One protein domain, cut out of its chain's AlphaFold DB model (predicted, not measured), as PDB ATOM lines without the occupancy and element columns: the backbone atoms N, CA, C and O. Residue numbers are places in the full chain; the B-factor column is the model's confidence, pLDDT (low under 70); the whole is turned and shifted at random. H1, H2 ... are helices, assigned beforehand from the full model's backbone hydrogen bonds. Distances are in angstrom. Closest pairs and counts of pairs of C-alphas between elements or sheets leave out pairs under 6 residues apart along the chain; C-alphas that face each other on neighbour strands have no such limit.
ATOM      1  N   SER A   8      20.360 -12.582 -50.135       91.00
ATOM      2  CA  SER A   8      20.246 -12.619 -51.599       91.00
ATOM      3  C   SER A   8      20.594 -13.981 -52.198       91.00
ATOM      4  O   SER A   8      19.959 -14.413 -53.158       91.00
ATOM      5  N   ASP A   9      21.581 -14.672 -51.625       90.69
ATOM      6  CA  ASP A   9      21.989 -15.994 -52.098       90.69
ATOM      7  C   ASP A   9      20.909 -17.032 -51.777       90.69
ATOM      8  O   ASP A   9      20.652 -17.937 -52.572       90.69
ATOM      9  N   TYR A  10      20.249 -16.889 -50.623       90.00
ATOM     10  CA  TYR A  10      19.118 -17.734 -50.251       90.00
ATOM     11  C   TYR A  10      17.904 -17.500 -51.143       90.00
ATOM     12  O   TYR A  10      17.275 -18.476 -51.540       90.00
ATOM     13  N   GLU A  11      17.585 -16.253 -51.491       93.38
ATOM     14  CA  GLU A  11      16.480 -15.960 -52.411       93.38
ATOM     15  C   GLU A  11      16.717 -16.586 -53.791       93.38
ATOM     16  O   GLU A  11      15.844 -17.284 -54.309       93.38
ATOM     17  N   LEU A  12      17.931 -16.451 -54.337       93.75
ATOM     18  CA  LEU A  12      18.297 -17.094 -55.600       93.75
ATOM     19  C   LEU A  12      18.210 -18.624 -55.504       93.75
ATOM     20  O   LEU A  12      17.653 -19.285 -56.382       93.75
ATOM     21  N   ALA A  13      18.739 -19.208 -54.425       91.94
ATOM     22  CA  ALA A  13      18.687 -20.649 -54.215       91.94
ATOM     23  C   ALA A  13      17.243 -21.156 -54.086       91.94
ATOM     24  O   ALA A  13      16.920 -22.219 -54.612       91.94
ATOM     25  N   LEU A  14      16.367 -20.398 -53.422       93.12
ATOM     26  CA  LEU A  14      14.946 -20.714 -53.296       93.12
ATOM     27  C   LEU A  14      14.229 -20.658 -54.641       93.12
ATOM     28  O   LEU A  14      13.421 -21.542 -54.923       93.12
ATOM     29  N   GLU A  15      14.515 -19.649 -55.461       94.62
ATOM     30  CA  GLU A  15      13.948 -19.521 -56.802       94.62
ATOM     31  C   GLU A  15      14.304 -20.737 -57.662       94.62
ATOM     32  O   GLU A  15      13.414 -21.430 -58.163       94.62
ATOM     33  N   VAL A  16      15.598 -21.059 -57.751       94.38
ATOM     34  CA  VAL A  16      16.087 -22.210 -58.520       94.38
ATOM     35  C   VAL A  16      15.526 -23.516 -57.961       94.38
ATOM     36  O   VAL A  16      15.018 -24.346 -58.714       94.38
ATOM     37  N   PHE A  17      15.552 -23.695 -56.637       91.12
ATOM     38  CA  PHE A  17      15.034 -24.900 -55.993       91.12
ATOM     39  C   PHE A  17      13.560 -25.122 -56.329       91.12
ATOM     40  O   PHE A  17      13.180 -26.217 -56.741       91.12
ATOM     41  N   ARG A  18      12.732 -24.076 -56.217       90.00
ATOM     42  CA  ARG A  18      11.299 -24.139 -56.527       90.00
ATOM     43  C   ARG A  18      11.028 -24.390 -58.004       90.00
ATOM     44  O   ARG A  18      10.071 -25.099 -58.304       90.00
ATOM     45  N   ALA A  19      11.855 -23.857 -58.901       92.75
ATOM     46  CA  ALA A  19      11.764 -24.136 -60.332       92.75
ATOM     47  C   ALA A  19      12.070 -25.609 -60.660       92.75
ATOM     48  O   ALA A  19      11.490 -26.167 -61.589       92.75
ATOM     49  N   CYS A  20      12.937 -26.258 -59.879       90.00
ATOM     50  CA  CYS A  20      13.264 -27.677 -60.027       90.00
ATOM     51  C   CYS A  20      12.266 -28.626 -59.343       90.00
ATOM     52  O   CYS A  20      12.345 -29.840 -59.555       90.00
ATOM     53  N   LEU A  21      11.351 -28.122 -58.506       87.00
ATOM     54  CA  LEU A  21      10.389 -28.980 -57.820       87.00
ATOM     55  C   LEU A  21       9.403 -29.607 -58.817       87.00
ATOM     56  O   LEU A  21       8.936 -28.938 -59.742       87.00
ATOM     57  N   PRO A  22       9.008 -30.873 -58.603       86.62
ATOM     58  CA  PRO A  22       7.965 -31.485 -59.408       86.62
ATOM     59  C   PRO A  22       6.653 -30.699 -59.283       86.62
ATOM     60  O   PRO A  22       6.292 -30.199 -58.213       86.62
ATOM     61  N   ALA A  23       5.906 -30.627 -60.388       84.75
ATOM     62  CA  ALA A  23       4.609 -29.949 -60.427       84.75
ATOM     63  C   ALA A  23       3.555 -30.629 -59.533       84.75
ATOM     64  O   ALA A  23       2.609 -29.984 -59.083       84.75
ATOM     65  N   VAL A  24       3.729 -31.926 -59.270       86.06
ATOM     66  CA  VAL A  24       2.818 -32.766 -58.489       86.06
ATOM     67  C   VAL A  24       3.462 -33.218 -57.180       86.06
ATOM     68  O   VAL A  24       4.674 -33.418 -57.103       86.06
ATOM     69  N   GLY A  25       2.632 -33.425 -56.158       84.50
ATOM     70  CA  GLY A  25       3.055 -33.875 -54.833       84.50
ATOM     71  C   GLY A  25       2.946 -32.795 -53.758       84.50
ATOM     72  O   GLY A  25       2.678 -31.624 -54.027       84.50
ATOM     73  N   ALA A  26       3.120 -33.213 -52.504       82.00
ATOM     74  CA  ALA A  26       3.075 -32.302 -51.371       82.00
ATOM     75  C   ALA A  26       4.318 -31.402 -51.368       82.00
ATOM     76  O   ALA A  26       5.445 -31.891 -51.275       82.00
ATOM     77  N   LYS A  27       4.104 -30.086 -51.436       81.38
ATOM     78  CA  LYS A  27       5.174 -29.095 -51.275       81.38
ATOM     79  C   LYS A  27       5.489 -28.899 -49.795       81.38
ATOM     80  O   LYS A  27       4.598 -28.973 -48.944       81.38
ATOM     81  N   ALA A  28       6.760 -28.672 -49.482       80.94
ATOM     82  CA  ALA A  28       7.166 -28.373 -48.118       80.94
ATOM     83  C   ALA A  28       6.611 -27.007 -47.689       80.94
ATOM     84  O   ALA A  28       6.413 -26.105 -48.499       80.94
ATOM     85  N   LYS A  29       6.349 -26.849 -46.387       83.69
ATOM     86  CA  LYS A  29       5.864 -25.574 -45.834       83.69
ATOM     87  C   LYS A  29       6.961 -24.510 -45.765       83.69
ATOM     88  O   LYS A  29       6.652 -23.326 -45.746       83.69
ATOM     89  N   ASN A  30       8.223 -24.931 -45.668       87.62
ATOM     90  CA  ASN A  30       9.360 -24.035 -45.507       87.62
ATOM     91  C   ASN A  30      10.597 -24.599 -46.224       87.62
ATOM     92  O   ASN A  30      11.394 -25.329 -45.634       87.62
ATOM     93  N   ASP A  31      10.737 -24.256 -47.505       89.31
ATOM     94  CA  ASP A  31      11.890 -24.643 -48.332       89.31
ATOM     95  C   ASP A  31      13.199 -24.024 -47.813       89.31
ATOM     96  O   ASP A  31      14.267 -24.628 -47.916       89.31
ATOM     97  N   ARG A  32      13.124 -22.842 -47.188       90.25
ATOM     98  CA  ARG A  32      14.292 -22.130 -46.658       90.25
ATOM     99  C   ARG A  32      14.936 -22.889 -45.507       90.25
ATOM    100  O   ARG A  32      16.146 -23.082 -45.505       90.25
ATOM    101  N   LEU A  33      14.121 -23.395 -44.582       88.31
ATOM    102  CA  LEU A  33      14.595 -24.223 -43.472       88.31
ATOM    103  C   LEU A  33      15.351 -25.463 -43.974       88.31
ATOM    104  O   LEU A  33      16.329 -25.884 -43.360       88.31
ATOM    105  N   PHE A  34      14.918 -26.030 -45.107       85.19
ATOM    106  CA  PHE A  34      15.586 -27.170 -45.725       85.19
ATOM    107  C   PHE A  34      16.949 -26.794 -46.320       85.19
ATOM    108  O   PHE A  34      17.941 -27.474 -46.054       85.19
ATOM    109  N   LEU A  35      17.021 -25.693 -47.072       87.44
ATOM    110  CA  LEU A  35      18.276 -25.214 -47.657       87.44
ATOM    111  C   LEU A  35      19.289 -24.788 -46.585       87.44
ATOM    112  O   LEU A  35      20.470 -25.112 -46.694       87.44
ATOM    113  N   GLU A  36      18.835 -24.143 -45.510       87.62
ATOM    114  CA  GLU A  36      19.682 -23.801 -44.363       87.62
ATOM    115  C   GLU A  36      20.248 -25.052 -43.673       87.62
ATOM    116  O   GLU A  36      21.429 -25.088 -43.323       87.62
ATOM    117  N   ALA A  37      19.433 -26.101 -43.505       86.38
ATOM    118  CA  ALA A  37      19.888 -27.372 -42.947       86.38
ATOM    119  C   ALA A  37      20.941 -28.050 -43.843       86.38
ATOM    120  O   ALA A  37      21.941 -28.563 -43.337       86.38
ATOM    121  N   LEU A  38      20.753 -28.024 -45.169       84.06
ATOM    122  CA  LEU A  38      21.731 -28.549 -46.127       84.06
ATOM    123  C   LEU A  38      23.044 -27.768 -46.099       84.06
ATOM    124  O   LEU A  38      24.110 -28.380 -46.069       84.06
ATOM    125  N   HIS A  39      22.979 -26.436 -46.070       81.31
ATOM    126  CA  HIS A  39      24.168 -25.594 -45.956       81.31
ATOM    127  C   HIS A  39      24.944 -25.899 -44.666       81.31
ATOM    128  O   HIS A  39      26.171 -25.998 -44.681       81.31
ATOM    129  N   TYR A  40      24.231 -26.129 -43.560       79.56
ATOM    130  CA  TYR A  40      24.830 -26.530 -42.289       79.56
ATOM    131  C   TYR A  40      25.479 -27.926 -42.356       79.56
ATOM    132  O   TYR A  40      26.573 -28.122 -41.828       79.56
ATOM    133  N   PHE A  41      24.847 -28.885 -43.043       73.88
ATOM    134  CA  PHE A  41      25.337 -30.262 -43.200       73.88
ATOM    135  C   PHE A  41      26.648 -30.363 -43.996       73.88
ATOM    136  O   PHE A  41      27.396 -31.312 -43.791       73.88
ATOM    137  N   GLN A  42      26.986 -29.387 -44.852       67.19
ATOM    138  CA  GLN A  42      28.181 -29.460 -45.713       67.19
ATOM    139  C   GLN A  42      29.503 -29.707 -44.962       67.19
ATOM    140  O   GLN A  42      30.472 -30.127 -45.584       67.19
ATOM    141  N   ASN A  43      29.558 -29.482 -43.643       62.72
ATOM    142  CA  ASN A  43      30.754 -29.724 -42.832       62.72
ATOM    143  C   ASN A  43      30.551 -30.689 -41.647       62.72
ATOM    144  O   ASN A  43      31.492 -30.881 -40.880       62.72
ATOM    145  N   ILE A  44      29.363 -31.285 -41.457       70.56
ATOM    146  CA  ILE A  44      29.063 -32.138 -40.291       70.56
ATOM    147  C   ILE A  44      28.048 -33.252 -40.597       70.56
ATOM    148  O   ILE A  44      27.225 -33.148 -41.498       70.56
ATOM    149  N   SER A  45      28.041 -34.305 -39.774       78.12
ATOM    150  CA  SER A  45      26.989 -35.331 -39.817       78.12
ATOM    151  C   SER A  45      25.615 -34.751 -39.460       78.12
ATOM    152  O   SER A  45      25.504 -33.886 -38.593       78.12
ATOM    153  N   TRP A  46      24.541 -35.312 -40.026       75.69
ATOM    154  CA  TRP A  46      23.157 -34.896 -39.754       75.69
ATOM    155  C   TRP A  46      22.785 -35.049 -38.280       75.69
ATOM    156  O   TRP A  46      21.887 -34.369 -37.799       75.69
ATOM    157  N   ARG A  47      23.487 -35.918 -37.544       80.19
ATOM    158  CA  ARG A  47      23.318 -36.088 -36.095       80.19
ATOM    159  C   ARG A  47      23.689 -34.837 -35.296       80.19
ATOM    160  O   ARG A  47      23.261 -34.711 -34.158       80.19
ATOM    161  N   ALA A  48      24.481 -33.939 -35.877       84.25
ATOM    162  CA  ALA A  48      24.902 -32.685 -35.266       84.25
ATOM    163  C   ALA A  48      24.036 -31.486 -35.704       84.25
ATOM    164  O   ALA A  48      24.361 -30.342 -35.379       84.25
ATOM    165  N   LEU A  49      22.940 -31.723 -36.441       82.50
ATOM    166  CA  LEU A  49      21.982 -30.674 -36.774       82.50
ATOM    167  C   LEU A  49      21.211 -30.225 -35.523       82.50
ATOM    168  O   LEU A  49      20.702 -31.064 -34.780       82.50
ATOM    169  N   PRO A  50      21.076 -28.908 -35.306       84.38
ATOM    170  CA  PRO A  50      20.230 -28.368 -34.254       84.38
ATOM    171  C   PRO A  50      18.764 -28.783 -34.420       84.38
ATOM    172  O   PRO A  50      18.247 -28.847 -35.536       84.38
ATOM    173  N   GLU A  51      18.071 -28.958 -33.295       84.25
ATOM    174  CA  GLU A  51      16.680 -29.435 -33.237       84.25
ATOM    175  C   GLU A  51      15.687 -28.565 -34.031       84.25
ATOM    176  O   GLU A  51      14.673 -29.066 -34.513       84.25
ATOM    177  N   ARG A  52      16.012 -27.285 -34.271       86.56
ATOM    178  CA  ARG A  52      15.200 -26.365 -35.095       86.56
ATOM    179  C   ARG A  52      14.906 -26.884 -36.507       86.56
ATOM    180  O   ARG A  52      13.922 -26.470 -37.108       86.56
ATOM    181  N   TYR A  53      15.752 -27.768 -37.039       84.12
ATOM    182  CA  TYR A  53      15.576 -28.366 -38.367       84.12
ATOM    183  C   TYR A  53      14.679 -29.618 -38.353       84.12
ATOM    184  O   TYR A  53      14.374 -30.181 -39.404       84.12
ATOM    185  N   GLY A  54      14.207 -30.039 -37.176       84.69
ATOM    186  CA  GLY A  54      13.306 -31.170 -36.998       84.69
ATOM    187  C   GLY A  54      13.986 -32.533 -37.152       84.69
ATOM    188  O   GLY A  54      15.198 -32.684 -37.006       84.69
ATOM    189  N   ASN A  55      13.186 -33.566 -37.436       84.88
ATOM    190  CA  ASN A  55      13.658 -34.951 -37.520       84.88
ATOM    191  C   ASN A  55      14.396 -35.236 -38.843       84.88
ATOM    192  O   ASN A  55      13.862 -35.879 -39.755       84.88
ATOM    193  N   TRP A  56      15.643 -34.769 -38.934       82.06
ATOM    194  CA  TRP A  56      16.450 -34.861 -40.151       82.06
ATOM    195  C   TRP A  56      16.826 -36.291 -40.545       82.06
ATOM    196  O   TRP A  56      17.016 -36.564 -41.724       82.06
ATOM    197  N   ASN A  57      16.851 -37.236 -39.598       82.00
ATOM    198  CA  ASN A  57      17.086 -38.655 -39.887       82.00
ATOM    199  C   ASN A  57      16.048 -39.208 -40.879       82.00
ATOM    200  O   ASN A  57      16.383 -39.919 -41.823       82.00
ATOM    201  N   SER A  58      14.774 -38.851 -40.686       82.81
ATOM    202  CA  SER A  58      13.685 -39.276 -41.573       82.81
ATOM    203  C   SER A  58      13.791 -38.665 -42.966       82.81
ATOM    204  O   SER A  58      13.389 -39.302 -43.936       82.81
ATOM    205  N   ILE A  59      14.311 -37.441 -43.072       79.56
ATOM    206  CA  ILE A  59      14.530 -36.761 -44.352       79.56
ATOM    207  C   ILE A  59      15.739 -37.378 -45.054       79.56
ATOM    208  O   ILE A  59      15.612 -37.791 -46.201       79.56
ATOM    209  N   TRP A  60      16.861 -37.537 -44.350       78.25
ATOM    210  CA  TRP A  60      18.083 -38.160 -44.860       78.25
ATOM    211  C   TRP A  60      17.823 -39.548 -45.450       78.25
ATOM    212  O   TRP A  60      18.176 -39.802 -46.596       78.25
ATOM    213  N   LYS A  61      17.092 -40.411 -44.733       82.00
ATOM    214  CA  LYS A  61      16.722 -41.755 -45.211       82.00
ATOM    215  C   LYS A  61      15.921 -41.776 -46.520       82.00
ATOM    216  O   LYS A  61      15.833 -42.824 -47.150       82.00
ATOM    217  N   ARG A  62      15.294 -40.664 -46.932       77.19
ATOM    218  CA  ARG A  62      14.625 -40.566 -48.244       77.19
ATOM    219  C   ARG A  62      15.623 -40.411 -49.388       77.19
ATOM    220  O   ARG A  62      15.311 -40.833 -50.496       77.19
ATOM    221  N   PHE A  63      16.771 -39.797 -49.109       69.31
ATOM    222  CA  PHE A  63      17.825 -39.500 -50.076       69.31
ATOM    223  C   PHE A  63      18.983 -40.509 -50.034       69.31
ATOM    224  O   PHE A  63      19.718 -40.605 -51.003       69.31
ATOM    225  N   ASP A  64      19.118 -41.278 -48.951       71.62
ATOM    226  CA  ASP A  64      20.107 -42.355 -48.749       71.62
ATOM    227  C   ASP A  64      19.770 -43.657 -49.519       71.62
ATOM    228  O   ASP A  64      20.033 -44.754 -49.033       71.62
ATOM    229  N   ARG A  65      19.091 -43.550 -50.670       58.78
ATOM    230  CA  ARG A  65      18.698 -44.695 -51.511       58.78
ATOM    231  C   ARG A  65      19.714 -44.978 -52.604       58.78
ATOM    232  O   ARG A  65      20.205 -44.000 -53.205       58.78
TER     233      ARG A  65
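What this domain is: This is residues 8 to 65 of the 65 residues of an uncharacterized protein of Brucella thiophenivorans (UniProt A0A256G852). Two helices meet steeply, the beginning of H2 packing on H1; residues 19 to 26, of which 19 to 20 belong to H1 and the rest to the loop that links it to H2, stick out. After H2, a long stretch, residues 42 to 55, folds back to a short H3 set off from both helices. The printed part has 58 residues with H1, H2 and H3 in that order and no named strand, all helix; it is only just compact, close to loose, with a radius of gyration of the C-alphas of 12.2 A, spanning 30 by 27 by 19 A.

Where its parts are: Find C-alpha 8 at (20.246, -12.619, -51.599); from there H1 runs 18.6 A through residues 8 to 20. H2, residues 31 to 41, covers 15.5 A. H3, residues 56 to 63, ends at C-alpha 63 at (17.825, -39.500, -50.076).

How they stand to each other: H1 touches H2 with residues 10 to 14 alone, closest at the C-alphas of Leu 14 and Arg 32, 6.8 A. They run opposite ways at a steep tilt of 69.7 degrees, only just short of about perpendicular. H3 is apart from H1 and H2. In H1 and H2 every O i to N i+4 pair is within hydrogen-bond range; in H3, 2 of 4 are.

The domain as a whole: The C-alphas of Ala 23 and Ala 48, 32.4 A, are farthest apart. The printed part has no cut; the link from H2 to H3 is long. Look for pLDDT under 70 at residues 42 to 43, 63 and 65.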